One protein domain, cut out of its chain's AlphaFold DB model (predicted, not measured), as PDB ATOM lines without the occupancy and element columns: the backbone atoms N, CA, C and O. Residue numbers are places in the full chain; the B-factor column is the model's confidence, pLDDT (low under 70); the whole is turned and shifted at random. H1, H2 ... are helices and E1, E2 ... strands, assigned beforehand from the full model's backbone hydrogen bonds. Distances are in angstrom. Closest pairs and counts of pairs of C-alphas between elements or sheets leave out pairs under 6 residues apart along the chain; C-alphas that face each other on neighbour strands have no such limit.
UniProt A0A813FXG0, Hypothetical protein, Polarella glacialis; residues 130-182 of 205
ATOM      1  N   SER A 130      39.035   8.416  29.823       91.81
ATOM      2  CA  SER A 130      40.352   8.833  29.322       91.81
ATOM      3  C   SER A 130      41.020   9.875  30.221       91.81
ATOM      4  O   SER A 130      42.203   9.749  30.528       91.81
ATOM      5  N   ALA A 131      40.273  10.891  30.670       92.94
ATOM      6  CA  ALA A 131      40.804  11.923  31.562       92.94
ATOM      7  C   ALA A 131      41.151  11.337  32.936       92.94
ATOM      8  O   ALA A 131      42.232  11.595  33.465       92.94
ATOM      9  N   TRP A 132      40.273  10.479  33.462       94.81
ATOM     10  CA  TRP A 132      40.537   9.712  34.674       94.81
ATOM     11  C   TRP A 132      41.788   8.831  34.536       94.81
ATOM     12  O   TRP A 132      42.650   8.862  35.408       94.81
ATOM     13  N   GLY A 133      41.937   8.104  33.424       92.50
ATOM     14  CA  GLY A 133      43.100   7.250  33.166       92.50
ATOM     15  C   GLY A 133      44.406   8.042  33.176       92.50
ATOM     16  O   GLY A 133      45.333   7.684  33.895       92.50
ATOM     17  N   ASN A 134      44.453   9.175  32.471       91.38
ATOM     18  CA  ASN A 134      45.629  10.050  32.449       91.38
ATOM     19  C   ASN A 134      45.986  10.618  33.832       91.38
ATOM     20  O   ASN A 134      47.162  10.767  34.153       91.38
ATOM     21  N   SER A 135      44.979  10.945  34.646       89.31
ATOM     22  CA  SER A 135      45.184  11.498  35.987       89.31
ATOM     23  C   SER A 135      45.653  10.427  36.979       89.31
ATOM     24  O   SER A 135      46.630  10.634  37.693       89.31
ATOM     25  N   ILE A 136      45.002   9.261  36.997       91.00
ATOM     26  CA  ILE A 136      45.174   8.257  38.059       91.00
ATOM     27  C   ILE A 136      46.221   7.200  37.722       91.00
ATOM     28  O   ILE A 136      46.979   6.788  38.599       91.00
ATOM     29  N   LEU A 137      46.275   6.756  36.465       89.56
ATOM     30  CA  LEU A 137      47.235   5.747  36.004       89.56
ATOM     31  C   LEU A 137      48.558   6.385  35.554       89.56
ATOM     32  O   LEU A 137      49.564   5.690  35.421       89.56
ATOM     33  N   GLY A 138      48.570   7.704  35.347       86.94
ATOM     34  CA  GLY A 138      49.729   8.455  34.887       86.94
ATOM     35  C   GLY A 138      49.932   8.350  33.375       86.94
ATOM     36  O   GLY A 138      48.977   8.385  32.596       86.94
ATOM     37  N   ALA A 139      51.196   8.263  32.954       83.56
ATOM     38  CA  ALA A 139      51.558   8.278  31.542       83.56
ATOM     39  C   ALA A 139      51.022   7.045  30.802       83.56
ATOM     40  O   ALA A 139      51.166   5.909  31.256       83.56
ATOM     41  N   VAL A 140      50.435   7.294  29.633       85.06
ATOM     42  CA  VAL A 140      50.012   6.250  28.701       85.06
ATOM     43  C   VAL A 140      51.253   5.491  28.218       85.06
ATOM     44  O   VAL A 140      52.284   6.099  27.925       85.06
ATOM     45  N   SER A 141      51.162   4.163  28.142       83.62
ATOM     46  CA  SER A 141      52.225   3.321  27.572       83.62
ATOM     47  C   SER A 141      52.255   3.461  26.049       83.62
ATOM     48  O   SER A 141      53.308   3.646  25.441       83.62
ATOM     49  N   ASN A 142      51.069   3.417  25.436       88.06
ATOM     50  CA  ASN A 142      50.871   3.567  24.004       88.06
ATOM     51  C   ASN A 142      49.521   4.245  23.721       88.06
ATOM     52  O   ASN A 142      48.473   3.757  24.147       88.06
ATOM     53  N   ASP A 143      49.543   5.350  22.976       90.62
ATOM     54  CA  ASP A 143      48.347   6.126  22.618       90.62
ATOM     55  C   ASP A 143      47.405   5.390  21.644       90.62
ATOM     56  O   ASP A 143      46.254   5.788  21.473       90.62
ATOM     57  N   SER A 144      47.876   4.315  21.001       93.50
ATOM     58  CA  SER A 144      47.114   3.513  20.036       93.50
ATOM     59  C   SER A 144      47.503   2.030  20.117       93.50
ATOM     60  O   SER A 144      48.102   1.453  19.206       93.50
ATOM     61  N   GLY A 145      47.191   1.409  21.255       93.50
ATOM     62  CA  GLY A 145      47.460   0.002  21.547       93.50
ATOM     63  C   GLY A 145      46.263  -0.928  21.321       93.50
ATOM     64  O   GLY A 145      45.229  -0.548  20.763       93.50
ATOM     65  N   THR A 146      46.418  -2.179  21.761       96.31
ATOM     66  CA  THR A 146      45.321  -3.152  21.895       96.31
ATOM     67  C   THR A 146      45.175  -3.515  23.364       96.31
ATOM     68  O   THR A 146      46.145  -3.917  23.996       96.31
ATOM     69  N   CYS A 147      43.973  -3.370  23.914       96.31
ATOM     70  CA  CYS A 147      43.715  -3.680  25.315       96.31
ATOM     71  C   CYS A 147      43.744  -5.197  25.561       96.31
ATOM     72  O   CYS A 147      42.960  -5.926  24.957       96.31
ATOM     73  N   GLY A 148      44.564  -5.666  26.502       94.31
ATOM     74  CA  GLY A 148      44.627  -7.078  26.896       94.31
ATOM     75  C   GLY A 148      43.318  -7.613  27.485       94.31
ATOM     76  O   GLY A 148      42.985  -8.778  27.294       94.31
ATOM     77  N   GLY A 149      42.525  -6.748  28.129       94.31
ATOM     78  CA  GLY A 149      41.264  -7.125  28.775       94.31
ATOM     79  C   GLY A 149      40.082  -7.239  27.808       94.31
ATOM     80  O   GLY A 149      39.420  -8.271  27.760       94.31
ATOM     81  N   CYS A 150      39.797  -6.187  27.033       96.19
ATOM     82  CA  CYS A 150      38.625  -6.141  26.143       96.19
ATOM     83  C   CYS A 150      38.939  -6.338  24.653       96.19
ATOM     84  O   CYS A 150      38.013  -6.333  23.846       96.19
ATOM     85  N   GLN A 151      40.216  -6.479  24.276       97.25
ATOM     86  CA  GLN A 151      40.683  -6.637  22.887       97.25
ATOM     87  C   GLN A 151      40.337  -5.466  21.948       97.25
ATOM     88  O   GLN A 151      40.470  -5.570  20.726       97.25
ATOM     89  N   GLU A 152      39.919  -4.327  22.506       96.19
ATOM     90  CA  GLU A 152      39.693  -3.100  21.751       96.19
ATOM     91  C   GLU A 152      41.019  -2.572  21.195       96.19
ATOM     92  O   GLU A 152      42.040  -2.570  21.888       96.19
ATOM     93  N   LYS A 153      41.004  -2.159  19.925       96.50
ATOM     94  CA  LYS A 153      42.187  -1.753  19.159       96.50
ATOM     95  C   LYS A 153      42.193  -0.250  18.929       96.50
ATOM     96  O   LYS A 153      41.131   0.360  18.857       96.50
ATOM     97  N   ALA A 154      43.385   0.299  18.705       94.62
ATOM     98  CA  ALA A 154      43.606   1.718  18.435       94.62
ATOM     99  C   ALA A 154      43.074   2.623  19.561       94.62
ATOM    100  O   ALA A 154      42.487   3.675  19.311       94.62
ATOM    101  N   VAL A 155      43.278   2.185  20.807       95.25
ATOM    102  CA  VAL A 155      42.907   2.927  22.017       95.25
ATOM    103  C   VAL A 155      44.140   3.210  22.875       95.25
ATOM    104  O   VAL A 155      45.078   2.409  22.853       95.25
ATOM    105  N   PRO A 156      44.140   4.291  23.674       95.81
ATOM    106  CA  PRO A 156      45.162   4.503  24.690       95.81
ATOM    107  C   PRO A 156      45.192   3.351  25.696       95.81
ATOM    108  O   PRO A 156      44.143   2.916  26.191       95.81
ATOM    109  N   VAL A 157      46.393   2.869  26.009       96.38
ATOM    110  CA  VAL A 157      46.610   1.782  26.967       96.38
ATOM    111  C   VAL A 157      47.674   2.133  28.004       96.38
ATOM    112  O   VAL A 157      48.682   2.777  27.714       96.38
ATOM    113  N   TRP A 158      47.455   1.665  29.228       96.06
ATOM    114  CA  TRP A 158      48.359   1.816  30.362       96.06
ATOM    115  C   TRP A 158      48.901   0.453  30.757       96.06
ATOM    116  O   TRP A 158      48.150  -0.524  30.848       96.06
ATOM    117  N   GLN A 159      50.207   0.410  30.996       94.56
ATOM    118  CA  GLN A 159      50.913  -0.801  31.376       94.56
ATOM    119  C   GLN A 159      50.701  -1.109  32.860       94.56
ATOM    120  O   GLN A 159      50.790  -0.234  33.720       94.56
ATOM    121  N   SER A 160      50.427  -2.373  33.153       90.56
ATOM    122  CA  SER A 160      50.310  -2.896  34.510       90.56
ATOM    123  C   SER A 160      51.671  -3.135  35.174       90.56
ATOM    124  O   SER A 160      52.728  -3.109  34.537       90.56
ATOM    125  N   GLY A 161      51.645  -3.359  36.489       85.69
ATOM    126  CA  GLY A 161      52.827  -3.726  37.263       85.69
ATOM    127  C   GLY A 161      53.412  -5.089  36.872       85.69
ATOM    128  O   GLY A 161      52.839  -5.859  36.097       85.69
ATOM    129  N   ALA A 162      54.581  -5.408  37.429       83.94
ATOM    130  CA  ALA A 162      55.261  -6.679  37.168       83.94
ATOM    131  C   ALA A 162      54.442  -7.892  37.644       83.94
ATOM    132  O   ALA A 162      54.517  -8.963  37.047       83.94
ATOM    133  N   GLU A 163      53.635  -7.705  38.686       83.00
ATOM    134  CA  GLU A 163      52.709  -8.686  39.243       83.00
ATOM    135  C   GLU A 163      51.594  -9.105  38.267       83.00
ATOM    136  O   GLU A 163      51.032 -10.185  38.421       83.00
ATOM    137  N   PHE A 164      51.335  -8.304  37.229       82.00
ATOM    138  CA  PHE A 164      50.381  -8.590  36.149       82.00
ATOM    139  C   PHE A 164      51.090  -8.741  34.794       82.00
ATOM    140  O   PHE A 164      50.570  -8.353  33.752       82.00
ATOM    141  N   ALA A 165      52.326  -9.253  34.811       87.44
ATOM    142  CA  ALA A 165      53.135  -9.520  33.621       87.44
ATOM    143  C   ALA A 165      53.350  -8.311  32.684       87.44
ATOM    144  O   ALA A 165      53.752  -8.489  31.535       87.44
ATOM    145  N   LYS A 166      53.156  -7.079  33.181       88.88
ATOM    146  CA  LYS A 166      53.263  -5.837  32.400       88.88
ATOM    147  C   LYS A 166      52.333  -5.784  31.182       88.88
ATOM    148  O   LYS A 166      52.671  -5.161  30.171       88.88
ATOM    149  N   GLU A 167      51.169  -6.419  31.276       92.31
ATOM    150  CA  GLU A 167      50.118  -6.324  30.262       92.31
ATOM    151  C   GLU A 167      49.558  -4.899  30.148       92.31
ATOM    152  O   GLU A 167      49.584  -4.127  31.111       92.31
ATOM    153  N   GLU A 168      49.053  -4.553  28.964       95.38
ATOM    154  CA  GLU A 168      48.509  -3.234  28.645       95.38
ATOM    155  C   GLU A 168      46.976  -3.258  28.626       95.38
ATOM    156  O   GLU A 168      46.364  -4.076  27.940       95.38
ATOM    157  N   TYR A 169      46.338  -2.326  29.336       95.94
ATOM    158  CA  TYR A 169      44.879  -2.234  29.407       95.94
ATOM    159  C   TYR A 169      44.393  -0.815  29.118       95.94
ATOM    160  O   TYR A 169      45.039   0.166  29.486       95.94
ATOM    161  N   CYS A 170      43.228  -0.689  28.483       96.81
ATOM    162  CA  CYS A 170      42.572   0.603  28.305       96.81
ATOM    163  C   CYS A 170      41.984   1.112  29.631       96.81
ATOM    164  O   CYS A 170      41.769   0.346  30.579       96.81
ATOM    165  N   ALA A 171      41.655   2.405  29.685       96.00
ATOM    166  CA  ALA A 171      41.114   3.044  30.886       96.00
ATOM    167  C   ALA A 171      39.843   2.359  31.412       96.00
ATOM    168  O   ALA A 171      39.652   2.264  32.620       96.00
ATOM    169  N   LYS A 172      38.989   1.834  30.522       97.06
ATOM    170  CA  LYS A 172      37.767   1.113  30.906       97.06
ATOM    171  C   LYS A 172      38.072  -0.150  31.710       97.06
ATOM    172  O   LYS A 172      37.462  -0.363  32.753       97.06
ATOM    173  N   CYS A 173      39.007  -0.975  31.239       96.25
ATOM    174  CA  CYS A 173      39.389  -2.209  31.926       96.25
ATOM    175  C   CYS A 173      40.069  -1.910  33.265       96.25
ATOM    176  O   CYS A 173      39.740  -2.544  34.264       96.25
ATOM    177  N   TRP A 174      40.933  -0.891  33.314       95.50
ATOM    178  CA  TRP A 174      41.514  -0.421  34.574       95.50
ATOM    179  C   TRP A 174      40.462   0.065  35.566       95.50
ATOM    180  O   TRP A 174      40.515  -0.285  36.743       95.50
ATOM    181  N   ASN A 175      39.490   0.845  35.097       96.31
ATOM    182  CA  ASN A 175      38.411   1.342  35.935       96.31
ATOM    183  C   ASN A 175      37.569   0.193  36.501       96.31
ATOM    184  O   ASN A 175      37.335   0.149  37.702       96.31
ATOM    185  N   GLN A 176      37.193  -0.786  35.672       95.81
ATOM    186  CA  GLN A 176      36.466  -1.977  36.122       95.81
ATOM    187  C   GLN A 176      37.254  -2.783  37.160       95.81
ATOM    188  O   GLN A 176      36.692  -3.174  38.183       95.81
ATOM    189  N   PHE A 177      38.551  -2.990  36.927       93.62
ATOM    190  CA  PHE A 177      39.431  -3.656  37.883       93.62
ATOM    191  C   PHE A 177      39.484  -2.899  39.218       93.62
ATOM    192  O   PHE A 177      39.245  -3.477  40.277       93.62
ATOM    193  N   PHE A 178      39.712  -1.582  39.189       93.44
ATOM    194  CA  PHE A 178      39.732  -0.786  40.413       93.44
ATOM    195  C   PHE A 178      38.373  -0.690  41.092       93.44
ATOM    196  O   PHE A 178      38.351  -0.645  42.313       93.44
ATOM    197  N   MET A 179      37.250  -0.737  40.373       93.88
ATOM    198  CA  MET A 179      35.930  -0.801  41.007       93.88
ATOM    199  C   MET A 179      35.802  -2.058  41.874       93.88
ATOM    200  O   MET A 179      35.332  -1.966  43.005       93.88
ATOM    201  N   GLN A 180      36.282  -3.206  41.386       91.69
ATOM    202  CA  GLN A 180      36.243  -4.480  42.115       91.69
ATOM    203  C   GLN A 180      37.189  -4.515  43.320       91.69
ATOM    204  O   GLN A 180      36.897  -5.183  44.309       91.69
ATOM    205  N   CYS A 181      38.317  -3.805  43.248       88.94
ATOM    206  CA  CYS A 181      39.318  -3.770  44.318       88.94
ATOM    207  C   CYS A 181      39.227  -2.529  45.219       88.94
ATOM    208  O   CYS A 181      40.003  -2.408  46.168       88.94
ATOM    209  N   SER A 182      38.335  -1.585  44.911       90.31
ATOM    210  CA  SER A 182      38.187  -0.348  45.673       90.31
ATOM    211  C   SER A 182      37.570  -0.607  47.040       90.31
ATOM    212  O   SER A 182      36.707  -1.468  47.209       90.31
TER     213      SER A 182
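Overview. This is residues 130 to 182 of the 205 residues of the protein "Hypothetical protein" of Polarella glacialis (UniProt A0A813FXG0). A small meander sheet of three short strands, E1, E2 and E3, has its longest strand, E2, in the middle, and the helix H2 follows E3 with no residue between them, turns off from the line of that strand and leads away from the sheet. The short helix H1 sits beside the root of H2 and only grazes the sheet. The printed part has 53 residues, with two named helices and three named strands in the order H1, E1, E2, E3, H2. The sheet order is E1, E2, E3, antiparallel throughout, and the class is mixed, helices and strands. The whole is compact and rounded, with a radius of gyration of the C-alphas of 10.0 A and spans of 28 by 24 by 18 A.

Along the chain. E2 is residues 153 to 159, 15.0 A from first to last C-alpha, starting at C-alpha 153 at (42.187, -1.753, 19.159). E1 is residues 142 to 146, 9.0 A long, and E3 is residues 168 to 170, 7.1 A long. H2 is residues 171 to 181, 15.2 A long, ending at C-alpha 181 at (39.318, -3.770, 44.318). H1 is residues 130 to 136, 10.0 A long, beginning at C-alpha 130 at (40.352, 8.833, 29.322).

Arrangement. E1, E2 and E3 form a meander, each strand the antiparallel neighbour of the one before. E1 and E3 are the edge strands. The pairing is staggered: E2 pairs with E1 over residues 153 to 157 and with E3 over residues 157 to 159. In the hairpin of E1 and E2, N 145 and O 155 are 2.8 A apart and N 154 and O 145 are 2.9 A apart, both within hydrogen-bond range. In the hairpin of E2 and E3, N 158 and O 169, 2.9 A apart, are within that range too. H2 is on the sheet, over E3, at a height over the sheet of 11.4 A. It only just stands up from the sheet, its line rising 40.2 degrees out of the local plane. H1 is also on the sheet but only grazes it, with residues 130 to 134. H1 and H2 touch, their closest C-alphas being those of Gly 133 and Ala 171, 5.2 A apart. They run the same way at a steep tilt of 48 degrees. Every O i to N i+4 pair is within hydrogen-bond range in H1 and H2.

Size, cuts and confidence. The two C-alphas farthest apart are those of Ala 154 and Ser 182, at 27.8 A. The printed part has no cut. The links from H1 to E1 and from E3 to H2 are tight, those from E1 to E2 and from E2 to E3 are short, and no link is long. The mean pLDDT of the printed part is 92.2, and no printed residue is under 70.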